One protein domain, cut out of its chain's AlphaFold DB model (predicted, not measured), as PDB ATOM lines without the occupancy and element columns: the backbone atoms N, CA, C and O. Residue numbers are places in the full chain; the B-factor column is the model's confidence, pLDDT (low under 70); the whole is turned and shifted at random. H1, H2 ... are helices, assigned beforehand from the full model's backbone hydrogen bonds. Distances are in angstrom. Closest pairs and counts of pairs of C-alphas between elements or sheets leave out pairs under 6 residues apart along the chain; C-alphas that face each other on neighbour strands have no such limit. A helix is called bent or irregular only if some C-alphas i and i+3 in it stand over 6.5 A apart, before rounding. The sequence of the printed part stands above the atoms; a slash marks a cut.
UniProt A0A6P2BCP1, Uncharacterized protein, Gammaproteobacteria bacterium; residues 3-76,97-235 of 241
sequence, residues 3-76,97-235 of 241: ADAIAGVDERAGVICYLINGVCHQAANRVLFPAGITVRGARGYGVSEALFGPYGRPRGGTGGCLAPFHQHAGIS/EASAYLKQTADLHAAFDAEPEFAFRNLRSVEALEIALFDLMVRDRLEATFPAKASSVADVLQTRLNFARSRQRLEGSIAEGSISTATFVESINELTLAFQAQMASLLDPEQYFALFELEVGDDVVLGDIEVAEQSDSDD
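This is residues 3 to 76 and 97 to 235 of the 241 residues of an uncharacterized protein of Gammaproteobacteria bacterium (UniProt A0A6P2BCP1). Four long helices, H4, H6, H7 and H8, stand side by side in a curved wall, each running opposite ways to the one before, and the wall bends round the short helix H3 near the middle. H2 makes a corner with H3 and has the small H1 packed on it; H9 packs on H3 and on one end of H6, and H10 packs on residues 181 to 185 of H8. The printed part has 213 residues with ten named helices, H1 to H10 in order, and no named strand; its class is all helix. It is compact, with a radius of gyration of the C-alphas of 16.5 A, and spans 46 by 43 by 34 A.

H1, residues 3 to 7, touches residues 27 to 31 of H2, residues 24 to 35; the closest C-alphas, of Ile 6 and Val 31, are 5.8 A apart. H2 touches H3, residues 45 to 52, with residues 25 to 26 alone, about perpendicular at 82 degrees, closest at the C-alphas of His 25 and Tyr 45, 6.7 A. H4, residues 97 to 114, touches H6, residues 123 to 142, at a shallow tilt of 8 degrees, opposite ways, closest at the C-alphas of Thr 105 and Leu 133, 6.5 A. H5, residues 116 to 119, is close to H4 and H6 but not clearly touching either. H6 is the hub, touching four helices. It touches H3 with residues 130 to 137 alone, at a shallow tilt of 27 degrees, with the C-alphas of Ala 50 and Phe 134 closest at 5.6 A. H6 forms a helical hairpin with H7, residues 150 to 175, at a steep tilt of 41 degrees, closest at the C-alphas of Glu 127 and Ala 164, 6.6 A. H7 and H8, residues 181 to 202, form another at 6 degrees, closest at the C-alphas of Leu 170 and Phe 184, 6.6 A. H9, residues 205 to 212, touches H3, with the C-alphas of Gly 46 and Phe 212 closest at 4.1 A, and residues 137 to 142 of H6. H10, residues 225 to 233, touches H8, closest at the C-alphas of Ala 182 and Ile 225, 6.1 A. Every O i to N i+4 pair is within hydrogen-bond range in H1, H3, H4 and H6 to H10, against 6 of 8 in H2; H5 is too short for one.

H1 begins at C-alpha 3, (217.634, 171.689, 267.386). H2 is irregular, with C-alphas 31 and 34 7.3 A apart. From first to last C-alpha H4 measures 25.7 A, H6 28.4 A, H7 37.5 A and H8 31.6 A. H10 ends at C-alpha 233, (202.605, 188.168, 276.219).

The C-alphas of Ala 148 and Ser 233 are farthest apart, 49.0 A. Residues 77 to 96 are not printed; C-alphas 76 and 97 are 20.6 A apart across this cut. The links H1 to H2 and H9 to H10 are long. Mean pLDDT of the printed part is 88.8; 20 residues are under 70, among them 116 to 123 and 147 to 151.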
ATOM      1  N   ALA A   3     219.023 171.266 267.248       73.88
ATOM      2  CA  ALA A   3     217.634 171.689 267.386       73.88
ATOM      3  C   ALA A   3     217.531 173.155 267.833       73.88
ATOM      4  O   ALA A   3     216.852 173.915 267.162       73.88
ATOM      5  N   ASP A   4     218.278 173.593 268.852       76.00
ATOM      6  CA  ASP A   4     218.273 174.991 269.326       76.00
ATOM      7  C   ASP A   4     218.665 175.984 268.217       76.00
ATOM      8  O   ASP A   4     218.145 177.095 268.151       76.00
ATOM      9  N   ALA A   5     219.563 175.582 267.308       78.12
ATOM     10  CA  ALA A   5     219.970 176.423 266.183       78.12
ATOM     11  C   ALA A   5     218.845 176.634 265.152       78.12
ATOM     12  O   ALA A   5     218.830 177.665 264.480       78.12
ATOM     13  N   ILE A   6     217.919 175.676 265.032       77.62
ATOM     14  CA  ILE A   6     216.743 175.751 264.150       77.62
ATOM     15  C   ILE A   6     215.550 176.369 264.890       77.62
ATOM     16  O   ILE A   6     214.828 177.198 264.341       77.62
ATOM     17  N   ALA A   7     215.359 175.994 266.155       78.44
ATOM     18  CA  ALA A   7     214.303 176.498 267.018       78.44
ATOM     19  C   ALA A   7     214.445 178.013 267.248       78.44
ATOM     20  O   ALA A   7     213.437 178.707 267.388       78.44
ATOM     21  N   GLY A   8     215.680 178.527 267.186       78.12
ATOM     22  CA  GLY A   8     215.978 179.949 267.241       78.12
ATOM     23  C   GLY A   8     215.731 180.543 268.626       78.12
ATOM     24  O   GLY A   8     215.694 179.840 269.634       78.12
ATOM     25  N   VAL A   9     215.583 181.867 268.669       69.38
ATOM     26  CA  VAL A   9     215.199 182.574 269.898       69.38
ATOM     27  C   VAL A   9     213.746 182.197 270.222       69.38
ATOM     28  O   VAL A   9     212.914 182.133 269.318       69.38
ATOM     29  N   ASP A  10     213.477 181.889 271.491       68.12
ATOM     30  CA  ASP A  10     212.167 181.485 272.040       68.12
ATOM     31  C   ASP A  10     211.663 180.081 271.643       68.12
ATOM     32  O   ASP A  10     210.516 179.738 271.918       68.12
ATOM     33  N   GLU A  11     212.511 179.254 271.018       72.31
ATOM     34  CA  GLU A  11     212.236 177.841 270.686       72.31
ATOM     35  C   GLU A  11     211.008 177.603 269.780       72.31
ATOM     36  O   GLU A  11     210.486 176.492 269.681       72.31
ATOM     37  N   ARG A  12     210.553 178.634 269.054       73.25
ATOM     38  CA  ARG A  12     209.334 178.566 268.218       73.25
ATOM     39  C   ARG A  12     209.577 178.104 266.782       73.25
ATOM     40  O   ARG A  12     208.638 178.057 265.985       73.25
ATOM     41  N   ALA A  13     210.832 177.845 266.412       80.75
ATOM     42  CA  ALA A  13     211.251 177.513 265.046       80.75
ATOM     43  C   ALA A  13     210.694 178.498 263.995       80.75
ATOM     44  O   ALA A  13     210.303 178.139 262.884       80.75
ATOM     45  N   GLY A  14     210.595 179.778 264.362       81.56
ATOM     46  CA  GLY A  14     210.074 180.835 263.498       81.56
ATOM     47  C   GLY A  14     208.549 180.889 263.346       81.56
ATOM     48  O   GLY A  14     208.083 181.696 262.547       81.56
ATOM     49  N   VAL A  15     207.756 180.091 264.074       88.38
ATOM     50  CA  VAL A  15     206.298 180.298 264.193       88.38
ATOM     51  C   VAL A  15     206.048 181.412 265.211       88.38
ATOM     52  O   VAL A  15     206.092 181.189 266.415       88.38
ATOM     53  N   ILE A  16     205.819 182.636 264.730       87.88
ATOM     54  CA  ILE A  16     205.761 183.818 265.609       87.88
ATOM     55  C   ILE A  16     204.373 184.019 266.223       87.88
ATOM     56  O   ILE A  16     204.271 184.285 267.415       87.88
ATOM     57  N   CYS A  17     203.311 183.884 265.425       91.62
ATOM     58  CA  CYS A  17     201.938 184.058 265.889       91.62
ATOM     59  C   CYS A  17     201.173 182.735 265.815       91.62
ATOM     60  O   CYS A  17     200.856 182.249 264.719       91.62
ATOM     61  N   TYR A  18     200.854 182.176 266.980       93.69
ATOM     62  CA  TYR A  18     200.045 180.968 267.110       93.69
ATOM     63  C   TYR A  18     198.669 181.134 266.431       93.69
ATOM     64  O   TYR A  18     198.087 182.219 266.441       93.69
ATOM     65  N   LEU A  19     198.188 180.081 265.754       95.50
ATOM     66  CA  LEU A  19     196.973 180.038 264.907       95.50
ATOM     67  C   LEU A  19     196.949 180.966 263.683       95.50
ATOM     68  O   LEU A  19     196.061 180.841 262.837       95.50
ATOM     69  N   ILE A  20     197.927 181.858 263.535       95.44
ATOM     70  CA  ILE A  20     198.098 182.681 262.335       95.44
ATOM     71  C   ILE A  20     199.130 182.021 261.424       95.44
ATOM     72  O   ILE A  20     198.815 181.668 260.287       95.44
ATOM     73  N   ASN A  21     200.353 181.822 261.911       94.44
ATOM     74  CA  ASN A  21     201.411 181.182 261.132       94.44
ATOM     75  C   ASN A  21     201.331 179.659 261.191       94.44
ATOM     76  O   ASN A  21     201.666 178.989 260.224       94.44
ATOM     77  N   GLY A  22     200.876 179.104 262.302       96.06
ATOM     78  CA  GLY A  22     200.790 177.666 262.493       96.06
ATOM     79  C   GLY A  22     200.494 177.328 263.942       96.06
ATOM     80  O   GLY A  22     200.233 178.216 264.759       96.06
ATOM     81  N   VAL A  23     200.548 176.038 264.242       95.88
ATOM     82  CA  VAL A  23     200.454 175.501 265.601       95.88
ATOM     83  C   VAL A  23     201.735 174.743 265.958       95.88
ATOM     84  O   VAL A  23     202.723 174.786 265.217       95.88
ATOM     85  N   CYS A  24     201.740 174.048 267.096       95.06
ATOM     86  CA  CYS A  24     202.889 173.281 267.581       95.06
ATOM     87  C   CYS A  24     203.435 172.280 266.546       95.06
ATOM     88  O   CYS A  24     204.648 172.126 266.436       95.06
ATOM     89  N   HIS A  25     202.571 171.665 265.730       96.75
ATOM     90  CA  HIS A  25     202.991 170.755 264.663       96.75
ATOM     91  C   HIS A  25     203.908 171.424 263.632       96.75
ATOM     92  O   HIS A  25     204.932 170.857 263.268       96.75
ATOM     93  N   GLN A  26     203.589 172.644 263.191       96.94
ATOM     94  CA  GLN A  26     204.411 173.361 262.214       96.94
ATOM     95  C   GLN A  26     205.758 173.772 262.810       96.94
ATOM     96  O   GLN A  26     206.773 173.694 262.122       96.94
ATOM     97  N   ALA A  27     205.788 174.170 264.086       94.19
ATOM     98  CA  ALA A  27     207.044 174.454 264.776       94.19
ATOM     99  C   ALA A  27     207.924 173.193 264.865       94.19
ATOM    100  O   ALA A  27     209.091 173.228 264.474       94.19
ATOM    101  N   ALA A  28     207.348 172.058 265.279       94.19
ATOM    102  CA  ALA A  28     208.050 170.778 265.338       94.19
ATOM    103  C   ALA A  28     208.567 170.340 263.956       94.19
ATOM    104  O   ALA A  28     209.736 169.990 263.816       94.19
ATOM    105  N   ASN A  29     207.742 170.444 262.913       95.56
ATOM    106  CA  ASN A  29     208.131 170.099 261.547       95.56
ATOM    107  C   ASN A  29     209.291 170.937 261.017       95.56
ATOM    108  O   ASN A  29     210.136 170.416 260.297       95.56
ATOM    109  N   ARG A  30     209.379 172.222 261.375       93.94
ATOM    110  CA  ARG A  30     210.531 173.050 260.987       93.94
ATOM    111  C   ARG A  30     211.828 172.571 261.636       93.94
ATOM    112  O   ARG A  30     212.861 172.589 260.977       93.94
ATOM    113  N   VAL A  31     211.775 172.098 262.884       91.12
ATOM    114  CA  VAL A  31     212.928 171.474 263.562       91.12
ATOM    115  C   VAL A  31     213.294 170.134 262.922       91.12
ATOM    116  O   VAL A  31     214.476 169.837 262.764       91.12
ATOM    117  N   LEU A  32     212.290 169.344 262.533       90.94
ATOM    118  CA  LEU A  32     212.465 168.029 261.911       90.94
ATOM    119  C   LEU A  32     212.834 168.088 260.423       90.94
ATOM    120  O   LEU A  32     213.303 167.090 259.883       90.94
ATOM    121  N   PHE A  33     212.678 169.244 259.771       90.81
ATOM    122  CA  PHE A  33     212.903 169.404 258.334       90.81
ATOM    123  C   PHE A  33     214.241 168.827 257.841       90.81
ATOM    124  O   PHE A  33     214.224 168.098 256.848       90.81
ATOM    125  N   PRO A  34     215.394 169.049 258.509       87.25
ATOM    126  CA  PRO A  34     216.658 168.491 258.031       87.25
ATOM    127  C   PRO A  34     216.760 166.967 258.097       87.25
ATOM    128  O   PRO A  34     217.657 166.409 257.474       87.25
ATOM    129  N   ALA A  35     215.890 166.309 258.865       85.31
ATOM    130  CA  ALA A  35     215.787 164.855 258.924       85.31
ATOM    131  C   ALA A  35     214.817 164.290 257.868       85.31
ATOM    132  O   ALA A  35     214.628 163.083 257.814       85.31
ATOM    133  N   GLY A  36     214.186 165.138 257.045       87.56
ATOM    134  CA  GLY A  36     213.273 164.694 255.989       87.56
ATOM    135  C   GLY A  36     211.965 164.086 256.500       87.56
ATOM    136  O   GLY A  36     211.288 163.396 255.749       87.56
ATOM    137  N   ILE A  37     211.597 164.340 257.761       90.12
ATOM    138  CA  ILE A  37     210.381 163.806 258.388       90.12
ATOM    139  C   ILE A  37     209.484 164.922 258.927       90.12
ATOM    140  O   ILE A  37     209.900 166.067 259.107       90.12
ATOM    141  N   THR A  38     208.234 164.569 259.217       94.81
ATOM    142  CA  THR A  38     207.247 165.433 259.878       94.81
ATOM    143  C   THR A  38     206.655 164.719 261.088       94.81
ATOM    144  O   THR A  38     206.898 163.535 261.306       94.81
ATOM    145  N   VAL A  39     205.819 165.410 261.858       96.12
ATOM    146  CA  VAL A  39     205.020 164.830 262.946       96.12
ATOM    147  C   VAL A  39     203.805 164.036 262.437       96.12
ATOM    148  O   VAL A  39     202.794 163.934 263.132       96.12
ATOM    149  N   ARG A  40     203.875 163.478 261.220       94.69
ATOM    150  CA  ARG A  40     202.837 162.602 260.663       94.69
ATOM    151  C   ARG A  40     202.519 161.455 261.625       94.69
ATOM    152  O   ARG A  40     203.413 160.928 262.282       94.69
ATOM    153  N   GLY A  41     201.237 161.105 261.747       93.44
ATOM    154  CA  GLY A  41     200.745 160.172 262.762       93.44
ATOM    155  C   GLY A  41     200.449 160.805 264.129       93.44
ATOM    156  O   GLY A  41     199.802 160.167 264.960       93.44
ATOM    157  N   ALA A  42     200.849 162.057 264.387       96.69
ATOM    158  CA  ALA A  42     200.354 162.794 265.548       96.69
ATOM    159  C   ALA A  42     198.870 163.151 265.361       96.69
ATOM    160  O   ALA A  42     198.446 163.616 264.300       96.69
ATOM    161  N   ARG A  43     198.057 162.961 266.408       96.94
ATOM    162  CA  ARG A  43     196.610 163.211 266.335       96.94
ATOM    163  C   ARG A  43     196.321 164.665 265.943       96.94
ATOM    164  O   ARG A  43     196.797 165.596 266.584       96.94
ATOM    165  N   GLY A  44     195.497 164.847 264.912       97.06
ATOM    166  CA  GLY A  44     195.127 166.165 264.391       97.06
ATOM    167  C   GLY A  44     196.183 166.808 263.485       97.06
ATOM    168  O   GLY A  44     195.958 167.918 262.992       97.06
ATOM    169  N   TYR A  45     197.306 166.126 263.218       98.06
ATOM    170  CA  TYR A  45     198.319 166.621 262.292       98.06
ATOM    171  C   TYR A  45     197.740 166.862 260.900       98.06
ATOM    172  O   TYR A  45     197.877 167.977 260.403       98.06
ATOM    173  N   GLY A  46     197.019 165.891 260.326       98.00
ATOM    174  CA  GLY A  46     196.421 166.035 258.996       98.00
ATOM    175  C   GLY A  46     195.510 167.261 258.878       98.00
ATOM    176  O   GLY A  46     195.574 167.992 257.894       98.00
ATOM    177  N   VAL A  47     194.724 167.573 259.916       98.38
ATOM    178  CA  VAL A  47     193.897 168.793 259.940       98.38
ATOM    179  C   VAL A  47     194.773 170.044 259.998       98.38
ATOM    180  O   VAL A  47     194.584 170.966 259.207       98.38
ATOM    181  N   SER A  48     195.773 170.090 260.883       98.38
ATOM    182  CA  SER A  48     196.678 171.245 260.957       98.38
ATOM    183  C   SER A  48     197.489 171.455 259.671       98.38
ATOM    184  O   SER A  48     197.677 172.594 259.248       98.38
ATOM    185  N   GLU A  49     197.919 170.380 259.013       98.38
ATOM    186  CA  GLU A  49     198.629 170.419 257.739       98.38
ATOM    187  C   GLU A  49     197.716 170.917 256.619       98.38
ATOM    188  O   GLU A  49     198.109 171.805 255.868       98.38
ATOM    189  N   ALA A  50     196.464 170.461 256.561       98.12
ATOM    190  CA  ALA A  50     195.510 170.980 255.591       98.12
ATOM    191  C   ALA A  50     195.300 172.495 255.739       98.12
ATOM    192  O   ALA A  50     195.155 173.210 254.746       98.12
ATOM    193  N   LEU A  51     195.307 173.014 256.971       98.00
ATOM    194  CA  LEU A  51     195.033 174.424 257.259       98.00
ATOM    195  C   LEU A  51     196.264 175.340 257.195       98.00
ATOM    196  O   LEU A  51     196.115 176.528 256.896       98.00
ATOM    197  N   PHE A  52     197.468 174.824 257.439       97.62
ATOM    198  CA  PHE A  52     198.690 175.634 257.538       97.62
ATOM    199  C   PHE A  52     199.841 175.165 256.639       97.62
ATOM    200  O   PHE A  52     200.827 175.886 256.509       97.62
ATOM    201  N   GLY A  53     199.731 173.998 256.008       97.56
ATOM    202  CA  GLY A  53     200.850 173.278 255.405       97.56
ATOM    203  C   GLY A  53     201.738 172.599 256.458       97.56
ATOM    204  O   GLY A  53     201.586 172.839 257.666       97.56
ATOM    205  N   PRO A  54     202.706 171.771 256.033       97.12
ATOM    206  CA  PRO A  54     203.598 171.068 256.954       97.12
ATOM    207  C   PRO A  54     204.504 172.031 257.731       97.12
ATOM    208  O   PRO A  54     204.778 171.786 258.901       97.12
ATOM    209  N   TYR A  55     204.912 173.160 257.142       97.00
ATOM    210  CA  TYR A  55     205.826 174.127 257.774       97.00
ATOM    211  C   TYR A  55     205.163 175.455 258.150       97.00
ATOM    212  O   TYR A  55     205.843 176.409 258.538       97.00
ATOM    213  N   GLY A  56     203.837 175.543 258.072       96.25
ATOM    214  CA  GLY A  56     203.105 176.751 258.430       96.25
ATOM    215  C   GLY A  56     203.176 177.849 257.379       96.25
ATOM    216  O   GLY A  56     203.880 177.772 256.379       96.25
ATOM    217  N   ARG A  57     202.442 178.924 257.628       94.50
ATOM    218  CA  ARG A  57     202.343 180.078 256.743       94.50
ATOM    219  C   ARG A  57     203.504 181.039 256.968       94.50
ATOM    220  O   ARG A  57     203.725 181.468 258.105       94.50
ATOM    221  N   PRO A  58     204.155 181.508 255.890       92.31
ATOM    222  CA  PRO A  58     205.269 182.447 255.987       92.31
ATOM    223  C   PRO A  58     204.856 183.828 256.513       92.31
ATOM    224  O   PRO A  58     205.712 184.622 256.894       92.31
ATOM    225  N   ARG A  59     203.554 184.151 256.523       90.88
ATOM    226  CA  ARG A  59     203.009 185.401 257.068       90.88
ATOM    227  C   ARG A  59     201.504 185.319 257.334       90.88
ATOM    228  O   ARG A  59     200.822 184.480 256.747       90.88
ATOM    229  N   GLY A  60     200.986 186.240 258.145       90.31
ATOM    230  CA  GLY A  60     199.550 186.451 258.320       90.31
ATOM    231  C   GLY A  60     198.883 187.136 257.119       90.31
ATOM    232  O   GLY A  60     199.511 187.832 256.317       90.31
ATOM    233  N   GLY A  61     197.566 186.988 257.025       85.75
ATOM    234  CA  GLY A  61     196.685 187.537 255.996       85.75
ATOM    235  C   GLY A  61     196.391 189.031 256.140       85.75
ATOM    236  O   GLY A  61     195.559 189.549 255.407       85.75
ATOM    237  N   THR A  62     197.056 189.736 257.053       84.00
ATOM    238  CA  THR A  62     197.125 191.210 257.101       84.00
ATOM    239  C   THR A  62     198.536 191.721 256.786       84.00
ATOM    240  O   THR A  62     198.799 192.920 256.841       84.00
ATOM    241  N   GLY A  63     199.469 190.818 256.459       79.56
ATOM    242  CA  GLY A  63     200.896 191.114 256.328       79.56
ATOM    243  C   GLY A  63     201.641 191.219 257.665       79.56
ATOM    244  O   GLY A  63     202.862 191.346 257.658       79.56
ATOM    245  N   GLY A  64     200.931 191.147 258.799       80.25
ATOM    246  CA  GLY A  64     201.532 190.951 260.119       80.25
ATOM    247  C   GLY A  64     202.095 189.536 260.303       80.25
ATOM    248  O   GLY A  64     201.935 188.682 259.430       80.25
ATOM    249  N   CYS A  65     202.732 189.285 261.454       88.31
ATOM    250  CA  CYS A  65     203.201 187.952 261.855       88.31
ATOM    251  C   CYS A  65     204.100 187.281 260.799       88.31
ATOM    252  O   CYS A  65     203.704 186.306 260.167       88.31
ATOM    253  N   LEU A  66     205.287 187.841 260.547       89.81
ATOM    254  CA  LEU A  66     206.234 187.306 259.562       89.81
ATOM    255  C   LEU A  66     206.925 186.060 260.119       89.81
ATOM    256  O   LEU A  66     207.635 186.153 261.108       89.81
ATOM    257  N   ALA A  67     206.741 184.918 259.472       91.00
ATOM    258  CA  ALA A  67     207.246 183.617 259.904       91.00
ATOM    259  C   ALA A  67     207.861 182.838 258.726       91.00
ATOM    260  O   ALA A  67     207.420 181.713 258.462       91.00
ATOM    261  N   PRO A  68     208.822 183.418 257.978       90.56
ATOM    262  CA  PRO A  68     209.418 182.776 256.805       90.56
ATOM    263  C   PRO A  68     209.944 181.376 257.133       90.56
ATOM    264  O   PRO A  68     210.378 181.105 258.257       90.56
ATOM    265  N   PHE A  69     209.888 180.477 256.151       91.88
ATOM    266  CA  PHE A  69     210.366 179.113 256.336       91.88
ATOM    267  C   PHE A  69     211.860 179.038 256.014       91.88
ATOM    268  O   PHE A  69     212.277 178.895 254.866       91.88
ATOM    269  N   HIS A  70     212.686 179.147 257.052       88.19
ATOM    270  CA  HIS A  70     214.124 178.973 256.922       88.19
ATOM    271  C   HIS A  70     214.477 177.485 256.924       88.19
ATOM    272  O   HIS A  70     214.263 176.787 257.905       88.19
ATOM    273  N   GLN A  71     215.060 177.010 255.826       85.06
ATOM    274  CA  GLN A  71     215.454 175.606 255.659       85.06
ATOM    275  C   GLN A  71     216.758 175.236 256.393       85.06
ATOM    276  O   GLN A  71     217.108 174.064 256.463       85.06
ATOM    277  N   HIS A  72     217.496 176.228 256.910       83.75
ATOM    278  CA  HIS A  72     218.772 176.045 257.618       83.75
ATOM    279  C   HIS A  72     219.765 175.119 256.887       83.75
ATOM    280  O   HIS A  72     220.326 174.190 257.472       83.75
ATOM    281  N   ALA A  73     219.998 175.388 255.597       77.06
ATOM    282  CA  ALA A  73     220.896 174.594 254.761       77.06
ATOM    283  C   ALA A  73     222.261 174.367 255.440       77.06
ATOM    284  O   ALA A  73     222.944 175.316 255.830       77.06
ATOM    285  N   GLY A  74     222.656 173.098 255.572       75.19
ATOM    286  CA  GLY A  74     223.919 172.689 256.196       75.19
ATOM    287  C   GLY A  74     223.828 172.294 257.675       75.19
ATOM    288  O   GLY A  74     224.821 171.814 258.220       75.19
ATOM    289  N   ILE A  75     222.669 172.434 258.324       77.12
ATOM    290  CA  ILE A  75     222.418 171.814 259.632       77.12
ATOM    291  C   ILE A  75     221.837 170.420 259.379       77.12
ATOM    292  O   ILE A  75     220.695 170.327 258.954       77.12
ATOM    293  N   SER A  76     222.593 169.339 259.614       71.81
ATOM    294  CA  SER A  76     222.022 167.980 259.547       71.81
ATOM    295  C   SER A  76     221.376 167.583 260.876       71.81
ATOM    296  O   SER A  76     221.874 167.953 261.949       71.81
ATOM    297  N   GLU A  97     208.672 158.700 248.037       58.69
ATOM    298  CA  GLU A  97     207.401 159.403 247.868       58.69
ATOM    299  C   GLU A  97     207.161 160.478 248.948       58.69
ATOM    300  O   GLU A  97     206.922 161.637 248.603       58.69
ATOM    301  N   ALA A  98     207.355 160.161 250.236       64.69
ATOM    302  CA  ALA A  98     207.300 161.148 251.319       64.69
ATOM    303  C   ALA A  98     208.366 162.243 251.123       64.69
ATOM    304  O   ALA A  98     208.102 163.432 251.320       64.69
ATOM    305  N   SER A  99     209.545 161.859 250.626       76.44
ATOM    306  CA  SER A  99     210.609 162.793 250.247       76.44
ATOM    307  C   SER A  99     210.189 163.735 249.104       76.44
ATOM    308  O   SER A  99     210.457 164.942 249.146       76.44
ATOM    309  N   ALA A 100     209.454 163.235 248.101       90.44
ATOM    310  CA  ALA A 100     208.977 164.042 246.977       90.44
ATOM    311  C   ALA A 100     207.935 165.096 247.394       90.44
ATOM    312  O   ALA A 100     208.025 166.242 246.939       90.44
ATOM    313  N   TYR A 101     206.983 164.743 248.264       92.62
ATOM    314  CA  TYR A 101     205.991 165.678 248.812       92.62
ATOM    315  C   TYR A 101     206.648 166.815 249.609       92.62
ATOM    316  O   TYR A 101     206.385 168.002 249.365       92.62
ATOM    317  N   LEU A 102     207.557 166.475 250.529       93.25
ATOM    318  CA  LEU A 102     208.236 167.470 251.362       93.25
ATOM    319  C   LEU A 102     209.136 168.387 250.532       93.25
ATOM    320  O   LEU A 102     209.179 169.594 250.788       93.25
ATOM    321  N   LYS A 103     209.793 167.847 249.499       93.88
ATOM    322  CA  LYS A 103     210.573 168.639 248.546       93.88
ATOM    323  C   LYS A 103     209.702 169.636 247.782       93.88
ATOM    324  O   LYS A 103     210.023 170.819 247.763       93.88
ATOM    325  N   GLN A 104     208.585 169.193 247.203       94.94
ATOM    326  CA  GLN A 104     207.665 170.080 246.479       94.94
ATOM    327  C   GLN A 104     207.093 171.176 247.388       94.94
ATOM    328  O   GLN A 104     206.975 172.333 246.982       94.94
ATOM    329  N   THR A 105     206.805 170.840 248.645       95.38
ATOM    330  CA  THR A 105     206.387 171.823 249.647       95.38
ATOM    331  C   THR A 105     207.485 172.857 249.919       95.38
ATOM    332  O   THR A 105     207.220 174.062 249.930       95.38
ATOM    333  N   ALA A 106     208.730 172.415 250.113       94.00
ATOM    334  CA  ALA A 106     209.867 173.307 250.324       94.00
ATOM    335  C   ALA A 106     210.109 174.230 249.115       94.00
ATOM    336  O   ALA A 106     210.385 175.419 249.300       94.00
ATOM    337  N   ASP A 107     209.935 173.715 247.895       93.81
ATOM    338  CA  ASP A 107     210.039 174.483 246.652       93.81
ATOM    339  C   ASP A 107     208.942 175.560 246.551       93.81
ATOM    340  O   ASP A 107     209.236 176.698 246.180       93.81
ATOM    341  N   LEU A 108     207.696 175.257 246.947       94.25
ATOM    342  CA  LEU A 108     206.605 176.244 247.005       94.25
ATOM    343  C   LEU A 108     206.911 177.387 247.983       94.25
ATOM    344  O   LEU A 108     206.666 178.554 247.669       94.25
ATOM    345  N   HIS A 109     207.483 177.074 249.149       93.38
ATOM    346  CA  HIS A 109     207.934 178.091 250.100       93.38
ATOM    347  C   HIS A 109     209.069 178.948 249.534       93.38
ATOM    348  O   HIS A 109     209.005 180.174 249.610       93.38
ATOM    349  N   ALA A 110     210.080 178.321 248.928       91.50
ATOM    350  CA  ALA A 110     211.204 179.036 248.332       91.50
ATOM    351  C   ALA A 110     210.753 179.957 247.188       91.50
ATOM    352  O   ALA A 110     211.206 181.098 247.104       91.50
ATOM    353  N   ALA A 111     209.828 179.495 246.340       90.19
ATOM    354  CA  ALA A 111     209.237 180.306 245.280       90.19
ATOM    355  C   ALA A 111     208.475 181.510 245.852       90.19
ATOM    356  O   ALA A 111     208.677 182.632 245.393       90.19
ATOM    357  N   PHE A 112     207.662 181.298 246.893       89.12
ATOM    358  CA  PHE A 112     206.937 182.376 247.568       89.12
ATOM    359  C   PHE A 112     207.874 183.439 248.169       89.12
ATOM    360  O   PHE A 112     207.578 184.632 248.093       89.12
ATOM    361  N   ASP A 113     209.001 183.023 248.752       85.69
ATOM    362  CA  ASP A 113     209.983 183.932 249.353       85.69
ATOM    363  C   ASP A 113     210.860 184.648 248.307       85.69
ATOM    364  O   ASP A 113     211.323 185.765 248.549       85.69
ATOM    365  N   ALA A 114     211.076 184.038 247.136       85.00
ATOM    366  CA  ALA A 114     211.894 184.599 246.061       85.00
ATOM    367  C   ALA A 114     211.204 185.724 245.272       85.00
ATOM    368  O   ALA A 114     211.888 186.478 244.576       85.00
ATOM    369  N   GLU A 115     209.878 185.859 245.350       80.38
ATOM    370  CA  GLU A 115     209.146 186.859 244.574       80.38
ATOM    371  C   GLU A 115     209.193 188.267 245.215       80.38
ATOM    372  O   GLU A 115     208.571 188.515 246.253       80.38
ATOM    373  N   PRO A 116     209.861 189.260 244.592       63.88
ATOM    374  CA  PRO A 116     209.983 190.604 245.160       63.88
ATOM    375  C   PRO A 116     208.650 191.373 245.208       63.88
ATOM    376  O   PRO A 116     208.479 192.233 246.071       63.88
ATOM    377  N   GLU A 117     207.676 191.052 244.343       54.12
ATOM    378  CA  GLU A 117     206.318 191.627 244.411       54.12
ATOM    379  C   GLU A 117     205.502 191.083 245.593       54.12
ATOM    380  O   GLU A 117     204.588 191.747 246.090       54.12
ATOM    381  N   PHE A 118     205.862 189.907 246.112       52.16
ATOM    382  CA  PHE A 118     205.228 189.329 247.289       52.16
ATOM    383  C   PHE A 118     205.706 190.011 248.572       52.16
ATOM    384  O   PHE A 118     205.035 189.903 249.596       52.16
ATOM    385  N   ALA A 119     206.818 190.753 248.553       48.91
ATOM    386  CA  ALA A 119     207.388 191.397 249.736       48.91
ATOM    387  C   ALA A 119     206.448 192.433 250.388       48.91
ATOM    388  O   ALA A 119     206.563 192.685 251.585       48.91
ATOM    389  N   PHE A 120     205.464 192.980 249.658       49.28
ATOM    390  CA  PHE A 120     204.515 193.948 250.211       49.28
ATOM    391  C   PHE A 120     203.064 193.709 249.737       49.28
ATOM    392  O   PHE A 120     202.672 194.072 248.635       49.28
ATOM    393  N   ARG A 121     202.227 193.211 250.662       53.75
ATOM    394  CA  ARG A 121     200.748 193.346 250.710       53.75
ATOM    395  C   ARG A 121     199.852 192.484 249.812       53.75
ATOM    396  O   ARG A 121     198.634 192.627 249.940       53.75
ATOM    397  N   ASN A 122     200.344 191.587 248.957       63.31
ATOM    398  CA  ASN A 122     199.404 190.812 248.138       63.31
ATOM    399  C   ASN A 122     198.771 189.643 248.917       63.31
ATOM    400  O   ASN A 122     199.293 188.541 248.987       63.31
ATOM    401  N   LEU A 123     197.596 189.879 249.489       62.03
ATOM    402  CA  LEU A 123     196.804 188.881 250.216       62.03
ATOM    403  C   LEU A 123     196.457 187.642 249.384       62.03
ATOM    404  O   LEU A 123     196.391 186.533 249.910       62.03
ATOM    405  N   ARG A 124     196.294 187.828 248.071       73.19
ATOM    406  CA  ARG A 124     196.015 186.731 247.136       73.19
ATOM    407  C   ARG A 124     197.189 185.769 247.011       73.19
ATOM    408  O   ARG A 124     197.009 184.640 246.584       73.19
ATOM    409  N   SER A 125     198.377 186.229 247.374       81.75
ATOM    410  CA  SER A 125     199.624 185.499 247.240       81.75
ATOM    411  C   SER A 125     199.775 184.462 248.361       81.75
ATOM    412  O   SER A 125     200.148 183.321 248.097       81.75
ATOM    413  N   VAL A 126     199.378 184.817 249.591       88.44
ATOM    414  CA  VAL A 126     199.295 183.877 250.723       88.44
ATOM    415  C   VAL A 126     198.173 182.867 250.498       88.44
ATOM    416  O   VAL A 126     198.399 181.675 250.663       88.44
ATOM    417  N   GLU A 127     196.993 183.329 250.063       91.81
ATOM    418  CA  GLU A 127     195.876 182.445 249.694       91.81
ATOM    419  C   GLU A 127     196.315 181.433 248.622       91.81
ATOM    420  O   GLU A 127     196.102 180.237 248.793       91.81
ATOM    421  N   ALA A 128     196.987 181.884 247.557       92.12
ATOM    422  CA  ALA A 128     197.469 181.009 246.490       92.12
ATOM    423  C   ALA A 128     198.469 179.955 246.985       92.12
ATOM    424  O   ALA A 128     198.327 178.787 246.627       92.12
ATOM    425  N   LEU A 129     199.437 180.338 247.829       93.50
ATOM    426  CA  LEU A 129     200.370 179.385 248.441       93.50
ATOM    427  C   LEU A 129     199.619 178.337 249.270       93.50
ATOM    428  O   LEU A 129     199.869 177.146 249.130       93.50
ATOM    429  N   GLU A 130     198.681 178.765 250.112       95.31
ATOM    430  CA  GLU A 130     197.909 177.860 250.963       95.31
ATOM    431  C   GLU A 130     197.073 176.857 250.164       95.31
ATOM    432  O   GLU A 130     196.990 175.689 250.542       95.31
ATOM    433  N   ILE A 131     196.470 177.293 249.055       96.56
ATOM    434  CA  ILE A 131     195.744 176.389 248.157       96.56
ATOM    435  C   ILE A 131     196.702 175.445 247.434       96.56
ATOM    436  O   ILE A 131     196.381 174.269 247.317       96.56
ATOM    437  N   ALA A 132     197.869 175.916 246.989       96.31
ATOM    438  CA  ALA A 132     198.863 175.063 246.340       96.31
ATOM    439  C   ALA A 132     199.402 173.977 247.287       96.31
ATOM    440  O   ALA A 132     199.505 172.820 246.891       96.31
ATOM    441  N   LEU A 133     199.684 174.329 248.546       97.06
ATOM    442  CA  LEU A 133     200.102 173.375 249.577       97.06
ATOM    443  C   LEU A 133     199.010 172.338 249.860       97.06
ATOM    444  O   LEU A 133     199.295 171.148 249.963       97.06
ATOM    445  N   PHE A 134     197.753 172.775 249.951       97.69
ATOM    446  CA  PHE A 134     196.644 171.853 250.170       97.69
ATOM    447  C   PHE A 134     196.372 170.955 248.954       97.69
ATOM    448  O   PHE A 134     196.141 169.767 249.133       97.69
ATOM    449  N   ASP A 135     196.450 171.476 247.723       95.69
ATOM    450  CA  ASP A 135     196.348 170.663 246.499       95.69
ATOM    451  C   ASP A 135     197.445 169.593 246.453       95.69
ATOM    452  O   ASP A 135     197.176 168.443 246.117       95.69
ATOM    453  N   LEU A 136     198.665 169.950 246.859       95.38
ATOM    454  CA  LEU A 136     199.774 169.010 246.945       95.38
ATOM    455  C   LEU A 136     199.501 167.893 247.967       95.38
ATOM    456  O   LEU A 136     199.681 166.725 247.638       95.38
ATOM    457  N   MET A 137     199.001 168.231 249.160       95.50
ATOM    458  CA  MET A 137     198.591 167.253 250.181       95.50
ATOM    459  C   MET A 137     197.457 166.342 249.685       95.50
ATOM    460  O   MET A 137     197.470 165.137 249.928       95.50
ATOM    461  N   VAL A 138     196.468 166.907 248.986       94.56
ATOM    462  CA  VAL A 138     195.345 166.156 248.405       94.56
ATOM    463  C   VAL A 138     195.847 165.158 247.363       94.56
ATOM    464  O   VAL A 138     195.408 164.014 247.376       94.56
ATOM    465  N   ARG A 139     196.774 165.555 246.483       91.94
ATOM    466  CA  ARG A 139     197.382 164.640 245.504       91.94
ATOM    467  C   ARG A 139     198.178 163.542 246.199       91.94
ATOM    468  O   ARG A 139     197.871 162.380 245.994       91.94
ATOM    469  N   ASP A 140     199.100 163.909 247.083       92.38
ATOM    470  CA  ASP A 140     199.941 162.957 247.821       92.38
ATOM    471  C   ASP A 140     199.115 161.877 248.539       92.38
ATOM    472  O   ASP A 140     199.384 160.685 248.424       92.38
ATOM    473  N   ARG A 141     198.047 162.280 249.233       92.12
ATOM    474  CA  ARG A 141     197.290 161.360 250.093       92.12
ATOM    475  C   ARG A 141     196.146 160.641 249.391       92.12
ATOM    476  O   ARG A 141     195.700 159.606 249.882       92.12
ATOM    477  N   LEU A 142     195.625 161.195 248.295       89.38
ATOM    478  CA  LEU A 142     194.383 160.721 247.683       89.38
ATOM    479  C   LEU A 142     194.501 160.388 246.188       89.38
ATOM    480  O   LEU A 142     193.523 159.918 245.613       89.38
ATOM    481  N   GLU A 143     195.646 160.583 245.520       80.44
ATOM    482  CA  GLU A 143     195.789 160.312 244.074       80.44
ATOM    483  C   GLU A 143     195.470 158.852 243.701       80.44
ATOM    484  O   GLU A 143     194.892 158.602 242.642       80.44
ATOM    485  N   ALA A 144     195.734 157.893 244.594       72.81
ATOM    486  CA  ALA A 144     195.374 156.489 244.390       72.81
ATOM    487  C   ALA A 144     193.876 156.181 244.616       72.81
ATOM    488  O   ALA A 144     193.361 155.202 244.068       72.81
ATOM    489  N   THR A 145     193.172 156.991 245.414       69.25
ATOM    490  CA  THR A 145     191.805 156.722 245.902       69.25
ATOM    491  C   THR A 145     190.749 157.688 245.365       69.25
ATOM    492  O   THR A 145     189.553 157.419 245.504       69.25
ATOM    493  N   PHE A 146     191.128 158.783 244.700       71.62
ATOM    494  CA  PHE A 146     190.170 159.622 243.984       71.62
ATOM    495  C   PHE A 146     189.682 158.903 242.723       71.62
ATOM    496  O   PHE A 146     190.445 158.738 241.765       71.62
ATOM    497  N   PRO A 147     188.388 158.542 242.615       59.06
ATOM    498  CA  PRO A 147     187.832 158.291 241.296       59.06
ATOM    499  C   PRO A 147     188.021 159.567 240.465       59.06
ATOM    500  O   PRO A 147     187.820 160.664 240.977       59.06
ATOM    501  N   ALA A 148     188.377 159.429 239.185       55.03
ATOM    502  CA  ALA A 148     188.762 160.503 238.253       55.03
ATOM    503  C   ALA A 148     187.693 161.594 237.964       55.03
ATOM    504  O   ALA A 148     187.699 162.238 236.913       55.03
ATOM    505  N   LYS A 149     186.721 161.807 238.855       58.84
ATOM    506  CA  LYS A 149     185.716 162.859 238.762       58.84
ATOM    507  C   LYS A 149     186.296 164.168 239.292       58.84
ATOM    508  O   LYS A 149     186.315 164.422 240.492       58.84
ATOM    509  N   ALA A 150     186.690 165.033 238.362       58.31
ATOM    510  CA  ALA A 150     187.239 166.365 238.629       58.31
ATOM    511  C   ALA A 150     186.371 167.260 239.541       58.31
ATOM    512  O   ALA A 150     186.898 168.183 240.157       58.31
ATOM    513  N   SER A 151     185.060 167.001 239.650       62.12
ATOM    514  CA  SER A 151     184.165 167.772 240.521       62.12
ATOM    515  C   SER A 151     184.536 167.656 242.002       62.12
ATOM    516  O   SER A 151     184.521 168.662 242.695       62.12
ATOM    517  N   SER A 152     184.954 166.476 242.475       81.88
ATOM    518  CA  SER A 152     185.227 166.261 243.904       81.88
ATOM    519  C   SER A 152     186.474 167.008 244.383       81.88
ATOM    520  O   SER A 152     186.443 167.639 245.435       81.88
ATOM    521  N   VAL A 153     187.552 167.017 243.589       88.56
ATOM    522  CA  VAL A 153     188.771 167.777 243.926       88.56
ATOM    523  C   VAL A 153     188.498 169.281 243.898       88.56
ATOM    524  O   VAL A 153     188.925 170.001 244.797       88.56
ATOM    525  N   ALA A 154     187.736 169.767 242.912       91.56
ATOM    526  CA  ALA A 154     187.363 171.178 242.848       91.56
ATOM    527  C   ALA A 154     186.556 171.620 244.084       91.56
ATOM    528  O   ALA A 154     186.844 172.678 244.644       91.56
ATOM    529  N   ASP A 155     185.604 170.803 244.545       93.62
ATOM    530  CA  ASP A 155     184.791 171.095 245.732       93.62
ATOM    531  C   ASP A 155     185.628 171.074 247.029       93.62
ATOM    532  O   ASP A 155     185.466 171.936 247.901       93.62
ATOM    533  N   VAL A 156     186.585 170.146 247.136       94.81
ATOM    534  CA  VAL A 156     187.557 170.054 248.243       94.81
ATOM    535  C   VAL A 156     188.450 171.302 248.297       94.81
ATOM    536  O   VAL A 156     188.552 171.957 249.340       94.81
ATOM    537  N   LEU A 157     189.030 171.712 247.164       95.62
ATOM    538  CA  LEU A 157     189.841 172.933 247.076       95.62
ATOM    539  C   LEU A 157     189.007 174.195 247.341       95.62
ATOM    540  O   LEU A 157     189.469 175.121 248.013       95.62
ATOM    541  N   GLN A 158     187.757 174.235 246.873       96.69
ATOM    542  CA  GLN A 158     186.847 175.350 247.130       96.69
ATOM    543  C   GLN A 158     186.493 175.463 248.621       96.69
ATOM    544  O   GLN A 158     186.434 176.575 249.157       96.69
ATOM    545  N   THR A 159     186.315 174.335 249.311       97.44
ATOM    546  CA  THR A 159     186.108 174.290 250.767       97.44
ATOM    547  C   THR A 159     187.316 174.866 251.505       97.44
ATOM    548  O   THR A 159     187.169 175.738 252.368       97.44
ATOM    549  N   ARG A 160     188.534 174.484 251.101       97.50
ATOM    550  CA  ARG A 160     189.773 175.045 251.657       97.50
ATOM    551  C   ARG A 160     189.927 176.546 251.408       97.50
ATOM    552  O   ARG A 160     190.390 177.272 252.295       97.50
ATOM    553  N   LEU A 161     189.528 177.023 250.233       96.69
ATOM    554  CA  LEU A 161     189.526 178.444 249.885       96.69
ATOM    555  C   LEU A 161     188.556 179.245 250.759       96.69
ATOM    556  O   LEU A 161     188.899 180.318 251.262       96.69
ATOM    557  N   ASN A 162     187.362 178.706 251.001       97.75
ATOM    558  CA  ASN A 162     186.370 179.327 251.878       97.75
ATOM    559  C   ASN A 162     186.864 179.420 253.330       97.75
ATOM    560  O   ASN A 162     186.656 180.452 253.982       97.75
ATOM    561  N   PHE A 163     187.560 178.384 253.816       97.62
ATOM    562  CA  PHE A 163     188.248 178.425 255.107       97.62
ATOM    563  C   PHE A 163     189.288 179.551 255.140       97.62
ATOM    564  O   PHE A 163     189.225 180.403 256.025       97.62
ATOM    565  N   ALA A 164     190.194 179.613 254.152       96.25
ATOM    566  CA  ALA A 164     191.288 180.592 254.120       96.25
ATOM    567  C   ALA A 164     190.769 182.033 254.237       96.25
ATOM    568  O   ALA A 164     191.257 182.821 255.048       96.25
ATOM    569  N   ARG A 165     189.715 182.351 253.477       95.81
ATOM    570  CA  ARG A 165     189.061 183.668 253.477       95.81
ATOM    571  C   ARG A 165     188.378 183.990 254.795       95.81
ATOM    572  O   ARG A 165     188.396 185.134 255.245       95.81
ATOM    573  N   SER A 166     187.749 182.998 255.417       97.19
ATOM    574  CA  SER A 166     187.094 183.182 256.713       97.19
ATOM    575  C   SER A 166     188.121 183.405 257.816       97.19
ATOM    576  O   SER A 166     187.987 184.373 258.563       97.19
ATOM    577  N   ARG A 167     189.202 182.616 257.831       96.31
ATOM    578  CA  ARG A 167     190.333 182.824 258.737       96.31
ATOM    579  C   ARG A 167     190.946 184.208 258.552       96.31
ATOM    580  O   ARG A 167     191.156 184.920 259.521       96.31
ATOM    581  N   GLN A 168     191.158 184.631 257.309       93.94
ATOM    582  CA  GLN A 168     191.720 185.945 257.022       93.94
ATOM    583  C   GLN A 168     190.868 187.098 257.575       93.94
ATOM    584  O   GLN A 168     191.418 188.085 258.058       93.94
ATOM    585  N   ARG A 169     189.534 186.986 257.530       95.75
ATOM    586  CA  ARG A 169     188.648 187.980 258.158       95.75
ATOM    587  C   ARG A 169     188.852 188.034 259.671       95.75
ATOM    588  O   ARG A 169     188.978 189.130 260.204       95.75
ATOM    589  N   LEU A 170     188.956 186.879 260.331       96.50
ATOM    590  CA  LEU A 170     189.257 186.801 261.766       96.50
ATOM    591  C   LEU A 170     190.629 187.406 262.094       96.50
ATOM    592  O   LEU A 170     190.745 188.165 263.051       96.50
ATOM    593  N   GLU A 171     191.647 187.128 261.272       94.81
ATOM    594  CA  GLU A 171     192.983 187.725 261.398       94.81
ATOM    595  C   GLU A 171     192.947 189.256 261.270       94.81
ATOM    596  O   GLU A 171     193.639 189.952 262.010       94.81
ATOM    597  N   GLY A 172     192.121 189.786 260.362       93.38
ATOM    598  CA  GLY A 172     191.837 191.219 260.263       93.38
ATOM    599  C   GLY A 172     191.207 191.763 261.541       93.38
ATOM    600  O   GLY A 172     191.727 192.705 262.131       93.38
ATOM    601  N   SER A 173     190.145 191.113 262.022       95.62
ATOM    602  CA  SER A 173     189.423 191.531 263.223       95.62
ATOM    603  C   SER A 173     190.300 191.575 264.476       95.62
ATOM    604  O   SER A 173     190.206 192.543 265.234       95.62
ATOM    605  N   ILE A 174     191.164 190.574 264.697       94.25
ATOM    606  CA  ILE A 174     192.096 190.581 265.838       94.25
ATOM    607  C   ILE A 174     193.241 191.586 265.640       94.25
ATOM    608  O   ILE A 174     193.695 192.192 266.604       94.25
ATOM    609  N   ALA A 175     193.719 191.803 264.409       91.12
ATOM    610  CA  ALA A 175     194.743 192.816 264.136       91.12
ATOM    611  C   ALA A 175     194.225 194.248 264.359       91.12
ATOM    612  O   ALA A 175     194.990 195.119 264.757       91.12
ATOM    613  N   GLU A 176     192.934 194.480 264.126       93.31
ATOM    614  CA  GLU A 176     192.247 195.754 264.376       93.31
ATOM    615  C   GLU A 176     191.810 195.935 265.843       93.31
ATOM    616  O   GLU A 176     191.276 196.986 266.193       93.31
ATOM    617  N   GLY A 177     191.990 194.922 266.699       93.56
ATOM    618  CA  GLY A 177     191.530 194.947 268.093       93.56
ATOM    619  C   GLY A 177     190.005 194.890 268.253       93.56
ATOM    620  O   GLY A 177     189.477 195.206 269.316       93.56
ATOM    621  N   SER A 178     189.274 194.497 267.203       97.00
ATOM    622  CA  SER A 178     187.805 194.403 267.223       97.00
ATOM    623  C   SER A 178     187.279 193.140 267.918       97.00
ATOM    624  O   SER A 178     186.109 193.092 268.298       97.00
ATOM    625  N   ILE A 179     188.139 192.133 268.111       96.75
ATOM    626  CA  ILE A 179     187.873 190.917 268.887       96.75
ATOM    627  C   ILE A 179     189.051 190.623 269.823       96.75
ATOM    628  O   ILE A 179     190.185 191.006 269.536       96.75
ATOM    629  N   SER A 180     188.779 189.933 270.932       95.50
ATOM    630  CA  SER A 180     189.813 189.476 271.873       95.50
ATOM    631  C   SER A 180     190.554 188.234 271.358       95.50
ATOM    632  O   SER A 180     190.032 187.520 270.498       95.50
ATOM    633  N   THR A 181     191.725 187.926 271.928       94.25
ATOM    634  CA  THR A 181     192.453 186.670 271.665       94.25
ATOM    635  C   THR A 181     191.581 185.446 271.964       94.25
ATOM    636  O   THR A 181     191.494 184.548 271.131       94.25
ATOM    637  N   ALA A 182     190.833 185.450 273.073       96.12
ATOM    638  CA  ALA A 182     189.887 184.384 273.417       96.12
ATOM    639  C   ALA A 182     188.831 184.160 272.320       96.12
ATOM    640  O   ALA A 182     188.644 183.044 271.837       96.12
ATOM    641  N   THR A 183     188.188 185.244 271.870       97.25
ATOM    642  CA  THR A 183     187.181 185.203 270.796       97.25
ATOM    643  C   THR A 183     187.780 184.724 269.476       97.25
ATOM    644  O   THR A 183     187.131 183.993 268.730       97.25
ATOM    645  N   PHE A 184     189.015 185.127 269.170       96.81
ATOM    646  CA  PHE A 184     189.722 184.666 267.983       96.81
ATOM    647  C   PHE A 184     189.983 183.157 268.035       96.81
ATOM    648  O   PHE A 184     189.644 182.465 267.079       96.81
ATOM    649  N   VAL A 185     190.510 182.636 269.149       97.31
ATOM    650  CA  VAL A 185     190.766 181.197 269.340       97.31
ATOM    651  C   VAL A 185     189.478 180.385 269.192       97.31
ATOM    652  O   VAL A 185     189.447 179.421 268.426       97.31
ATOM    653  N   GLU A 186     188.399 180.804 269.858       97.94
ATOM    654  CA  GLU A 186     187.083 180.161 269.755       97.94
ATOM    655  C   GLU A 186     186.578 180.147 268.304       97.94
ATOM    656  O   GLU A 186     186.248 179.087 267.771       97.94
ATOM    657  N   SER A 187     186.640 181.291 267.615       98.31
ATOM    658  CA  SER A 187     186.199 181.413 266.217       98.31
ATOM    659  C   SER A 187     187.023 180.548 265.253       98.31
ATOM    660  O   SER A 187     186.489 180.009 264.284       98.31
ATOM    661  N   ILE A 188     188.333 180.409 265.486       98.06
ATOM    662  CA  ILE A 188     189.205 179.533 264.690       98.06
ATOM    663  C   ILE A 188     188.853 178.062 264.922       98.06
ATOM    664  O   ILE A 188     188.816 177.287 263.962       98.06
ATOM    665  N   ASN A 189     188.566 177.679 266.166       98.44
ATOM    666  CA  ASN A 189     188.150 176.323 266.505       98.44
ATOM    667  C   ASN A 189     186.807 175.982 265.853       98.44
ATOM    668  O   ASN A 189     186.710 174.963 265.174       98.44
ATOM    669  N   GLU A 190     185.813 176.867 265.942       98.44
ATOM    670  CA  GLU A 190     184.535 176.712 265.237       98.44
ATOM    671  C   GLU A 190     184.724 176.587 263.720       98.44
ATOM    672  O   GLU A 190     184.157 175.695 263.083       98.44
ATOM    673  N   LEU A 191     185.567 177.441 263.127       98.44
ATOM    674  CA  LEU A 191     185.862 177.399 261.696       98.44
ATOM    675  C   LEU A 191     186.557 176.086 261.289       98.44
ATOM    676  O   LEU A 191     186.303 175.565 260.202       98.44
ATOM    677  N   THR A 192     187.405 175.536 262.160       98.50
ATOM    678  CA  THR A 192     188.102 174.257 261.953       98.50
ATOM    679  C   THR A 192     187.139 173.072 262.006       98.50
ATOM    680  O   THR A 192     187.215 172.178 261.161       98.50
ATOM    681  N   LEU A 193     186.190 173.077 262.942       98.56
ATOM    682  CA  LEU A 193     185.132 172.065 263.021       98.56
ATOM    683  C   LEU A 193     184.208 172.133 261.797       98.56
ATOM    684  O   LEU A 193     183.915 171.118 261.171       98.56
ATOM    685  N   ALA A 194     183.813 173.340 261.385       98.50
ATOM    686  CA  ALA A 194     182.992 173.531 260.192       98.50
ATOM    687  C   ALA A 194     183.701 173.073 258.905       98.50
ATOM    688  O   ALA A 194     183.044 172.597 257.976       98.50
ATOM    689  N   PHE A 195     185.026 173.224 258.825       98.44
ATOM    690  CA  PHE A 195     185.836 172.716 257.718       98.44
ATOM    691  C   PHE A 195     185.862 171.184 257.683       98.44
ATOM    692  O   PHE A 195     185.590 170.608 256.632       98.44
ATOM    693  N   GLN A 196     186.111 170.535 258.824       98.31
ATOM    694  CA  GLN A 196     186.074 169.072 258.945       98.31
ATOM    695  C   GLN A 196     184.702 168.510 258.561       98.31
ATOM    696  O   GLN A 196     184.621 167.627 257.710       98.31
ATOM    697  N   ALA A 197     183.617 169.097 259.074       98.06
ATOM    698  CA  ALA A 197     182.256 168.685 258.734       98.06
ATOM    699  C   ALA A 197     181.948 168.816 257.229       98.06
ATOM    700  O   ALA A 197     181.327 167.931 256.639       98.06
ATOM    701  N   GLN A 198     182.403 169.895 256.579       97.12
ATOM    702  CA  GLN A 198     182.266 170.054 255.126       97.12
ATOM    703  C   GLN A 198     183.071 168.995 254.369       97.12
ATOM    704  O   GLN A 198     182.540 168.377 253.450       97.12
ATOM    705  N   MET A 199     184.309 168.724 254.779       96.56
ATOM    706  CA  MET A 199     185.137 167.696 254.149       96.56
ATOM    707  C   MET A 199     184.550 166.294 254.309       96.56
ATOM    708  O   MET A 199     184.492 165.555 253.332       96.56
ATOM    709  N   ALA A 200     184.013 165.958 255.483       96.06
ATOM    710  CA  ALA A 200     183.307 164.698 255.724       96.06
ATOM    711  C   ALA A 200     182.046 164.532 254.856       96.06
ATOM    712  O   ALA A 200     181.601 163.413 254.621       96.06
ATOM    713  N   SER A 201     181.456 165.631 254.369       95.19
ATOM    714  CA  SER A 201     180.327 165.580 253.427       95.19
ATOM    715  C   SER A 201     180.749 165.404 251.962       95.19
ATOM    716  O   SER A 201     179.926 165.011 251.135       95.19
ATOM    717  N   LEU A 202     182.010 165.714 251.639       93.69
ATOM    718  CA  LEU A 202     182.567 165.665 250.282       93.69
ATOM    719  C   LEU A 202     183.368 164.388 250.010       93.69
ATOM    720  O   LEU A 202     183.432 163.946 248.863       93.69
ATOM    721  N   LEU A 203     183.990 163.837 251.048       92.75
ATOM    722  CA  LEU A 203     184.863 162.670 250.996       92.75
ATOM    723  C   LEU A 203     184.133 161.443 251.541       92.75
ATOM    724  O   LEU A 203     183.337 161.549 252.476       92.75
ATOM    725  N   ASP A 204     184.420 160.270 250.984       92.94
ATOM    726  CA  ASP A 204     184.045 159.027 251.658       92.94
ATOM    727  C   ASP A 204     184.917 158.801 252.917       92.94
ATOM    728  O   ASP A 204     185.932 159.482 253.102       92.94
ATOM    729  N   PRO A 205     184.538 157.879 253.825       94.31
ATOM    730  CA  PRO A 205     185.290 157.667 255.060       94.31
ATOM    731  C   PRO A 205     186.761 157.272 254.857       94.31
ATOM    732  O   PRO A 205     187.597 157.645 255.675       94.31
ATOM    733  N   GLU A 206     187.091 156.547 253.783       93.44
ATOM    734  CA  GLU A 206     188.465 156.127 253.487       93.44
ATOM    735  C   GLU A 206     189.305 157.323 253.026       93.44
ATOM    736  O   GLU A 206     190.413 157.530 253.515       93.44
ATOM    737  N   GLN A 207     188.747 158.167 252.159       94.00
ATOM    738  CA  GLN A 207     189.369 159.412 251.715       94.00
ATOM    739  C   GLN A 207     189.524 160.420 252.858       94.00
ATOM    740  O   GLN A 207     190.564 161.066 252.973       94.00
ATOM    741  N   TYR A 208     188.516 160.559 253.724       95.69
ATOM    742  CA  TYR A 208     188.599 161.427 254.899       95.69
ATOM    743  C   TYR A 208     189.725 160.973 255.834       95.69
ATOM    744  O   TYR A 208     190.546 161.792 256.254       95.69
ATOM    745  N   PHE A 209     189.809 159.664 256.094       95.38
ATOM    746  CA  PHE A 209     190.875 159.087 256.904       95.38
ATOM    747  C   PHE A 209     192.249 159.255 256.253       95.38
ATOM    748  O   PHE A 209     193.182 159.692 256.917       95.38
ATOM    749  N   ALA A 210     192.389 158.976 254.958       94.12
ATOM    750  CA  ALA A 210     193.653 159.161 254.250       94.12
ATOM    751  C   ALA A 210     194.118 160.626 254.287       94.12
ATOM    752  O   ALA A 210     195.303 160.898 254.486       94.12
ATOM    753  N   LEU A 211     193.191 161.583 254.164       95.06
ATOM    754  CA  LEU A 211     193.519 163.004 254.203       95.06
ATOM    755  C   LEU A 211     193.870 163.488 255.613       95.06
ATOM    756  O   LEU A 211     194.879 164.171 255.773       95.06
ATOM    757  N   PHE A 212     193.079 163.151 256.635       96.88
ATOM    758  CA  PHE A 212     193.219 163.745 257.972       96.88
ATOM    759  C   PHE A 212     193.836 162.845 259.040       96.88
ATOM    760  O   PHE A 212     194.206 163.362 260.093       96.88
ATOM    761  N   GLU A 213     193.980 161.549 258.772       96.06
ATOM    762  CA  GLU A 213     194.368 160.521 259.750       96.06
ATOM    763  C   GLU A 213     193.394 160.488 260.949       96.06
ATOM    764  O   GLU A 213     193.790 160.314 262.100       96.06
ATOM    765  N   LEU A 214     192.102 160.700 260.664       97.19
ATOM    766  CA  LEU A 214     190.993 160.743 261.623       97.19
ATOM    767  C   LEU A 214     189.782 159.990 261.064       97.19
ATOM    768  O   LEU A 214     189.537 160.012 259.858       97.19
ATOM    769  N   GLU A 215     189.001 159.352 261.933       97.56
ATOM    770  CA  GLU A 215     187.704 158.798 261.541       97.56
ATOM    771  C   GLU A 215     186.670 159.920 261.347       97.56
ATOM    772  O   GLU A 215     186.760 160.999 261.938       97.56
ATOM    773  N   VAL A 216     185.655 159.687 260.512       96.25
ATOM    774  CA  VAL A 216     184.551 160.647 260.360       96.25
ATOM    775  C   VAL A 216     183.814 160.782 261.696       96.25
ATOM    776  O   VAL A 216     183.251 159.812 262.197       96.25
ATOM    777  N   GLY A 217     183.782 161.999 262.243       95.94
ATOM    778  CA  GLY A 217     183.209 162.306 263.558       95.94
ATOM    779  C   GLY A 217     184.241 162.417 264.686       95.94
ATOM    780  O   GLY A 217     183.903 162.937 265.749       95.94
ATOM    781  N   ASP A 218     185.493 162.008 264.454       96.88
ATOM    782  CA  ASP A 218     186.611 162.303 265.353       96.88
ATOM    783  C   ASP A 218     187.128 163.717 265.087       96.88
ATOM    784  O   ASP A 218     188.151 163.937 264.439       96.88
ATOM    785  N   ASP A 219     186.392 164.698 265.595       94.69
ATOM    786  CA  ASP A 219     186.729 166.098 265.395       94.69
ATOM    787  C   ASP A 219     187.903 166.540 266.282       94.69
ATOM    788  O   ASP A 219     188.013 166.178 267.461       94.69
ATOM    789  N   VAL A 220     188.768 167.392 265.727       97.12
ATOM    790  CA  VAL A 220     189.834 168.067 266.478       97.12
ATOM    791  C   VAL A 220     189.712 169.583 266.382       97.12
ATOM    792  O   VAL A 220     189.335 170.141 265.351       97.12
ATOM    793  N   VAL A 221     190.076 170.264 267.465       97.25
ATOM    794  CA  VAL A 221     190.309 171.711 267.485       97.25
ATOM    795  C   VAL A 221     191.809 171.966 267.555       97.25
ATOM    796  O   VAL A 221     192.554 171.138 268.078       97.25
ATOM    797  N   LEU A 222     192.265 173.086 266.999       94.88
ATOM    798  CA  LEU A 222     193.697 173.390 266.906       94.88
ATOM    799  C   LEU A 222     194.153 174.460 267.890       94.88
ATOM    800  O   LEU A 222     195.340 174.521 268.189       94.88
ATOM    801  N   GLY A 223     193.239 175.320 268.331       93.94
ATOM    802  CA  GLY A 223     193.529 176.459 269.178       93.94
ATOM    803  C   GLY A 223     193.396 176.147 270.655       93.94
ATOM    804  O   GLY A 223     192.331 175.732 271.112       93.94
ATOM    805  N   ASP A 224     194.466 176.437 271.383       94.50
ATOM    806  CA  ASP A 224     194.513 176.509 272.835       94.50
ATOM    807  C   ASP A 224     194.631 177.978 273.274       94.50
ATOM    808  O   ASP A 224     195.492 178.718 272.788       94.50
ATOM    809  N   ILE A 225     193.732 178.416 274.160       93.38
ATOM    810  CA  ILE A 225     193.691 179.806 274.628       93.38
ATOM    811  C   ILE A 225     194.904 180.161 275.489       93.38
ATOM    812  O   ILE A 225     195.436 181.256 275.337       93.38
ATOM    813  N   GLU A 226     195.383 179.245 276.332       91.31
ATOM    814  CA  GLU A 226     196.525 179.500 277.212       91.31
ATOM    815  C   GLU A 226     197.797 179.674 276.379       91.31
ATOM    816  O   GLU A 226     198.581 180.593 276.613       91.31
ATOM    817  N   VAL A 227     197.964 178.845 275.344       88.00
ATOM    818  CA  VAL A 227     199.086 178.955 274.400       88.00
ATOM    819  C   VAL A 227     199.003 180.253 273.592       88.00
ATOM    820  O   VAL A 227     200.021 180.909 273.367       88.00
ATOM    821  N   ALA A 228     197.801 180.648 273.161       87.00
ATOM    822  CA  ALA A 228     197.599 181.893 272.424       87.00
ATOM    823  C   ALA A 228     197.930 183.129 273.279       87.00
ATOM    824  O   ALA A 228     198.636 184.021 272.814       87.00
ATOM    825  N   GLU A 229     197.475 183.163 274.533       87.62
ATOM    826  CA  GLU A 229     197.749 184.266 275.460       87.62
ATOM    827  C   GLU A 229     199.237 184.357 275.832       87.62
ATOM    828  O   GLU A 229     199.796 185.453 275.834       87.62
ATOM    829  N   GLN A 230     199.904 183.220 276.069       84.56
ATOM    830  CA  GLN A 230     201.358 183.175 276.286       84.56
ATOM    831  C   GLN A 230     202.123 183.681 275.056       84.56
ATOM    832  O   GLN A 230     203.078 184.450 275.162       84.56
ATOM    833  N   SER A 231     201.674 183.296 273.859       79.88
ATOM    834  CA  SER A 231     202.265 183.778 272.613       79.88
ATOM    835  C   SER A 231     202.168 185.299 272.465       79.88
ATOM    836  O   SER A 231     203.104 185.887 271.924       79.88
ATOM    837  N   ASP A 232     201.067 185.914 272.910       75.56
ATOM    838  CA  ASP A 232     200.844 187.364 272.863       75.56
ATOM    839  C   ASP A 232     201.646 188.117 273.944       75.56
ATOM    840  O   ASP A 232     202.117 189.227 273.691       75.56
ATOM    841  N   SER A 233     201.832 187.535 275.136       74.44
ATOM    842  CA  SER A 233     202.605 188.168 276.219       74.44
ATOM    843  C   SER A 233     204.109 188.200 275.961       74.44
ATOM    844  O   SER A 233     204.798 189.093 276.455       74.44
ATOM    845  N   ASP A 234     204.607 187.233 275.194       66.38
ATOM    846  CA  ASP A 234     206.033 187.045 274.937       66.38
ATOM    847  C   ASP A 234     206.565 187.875 273.762       66.38
ATOM    848  O   ASP A 234     207.752 187.765 273.478       66.38
ATOM    849  N   ASP A 235     205.754 188.693 273.068       64.12
ATOM    850  CA  ASP A 235     206.231 189.501 271.931       64.12
ATOM    851  C   ASP A 235     207.351 190.473 272.374       64.12
ATOM    852  O   ASP A 235     207.078 191.541 272.945       64.12
TER     853      ASP A 235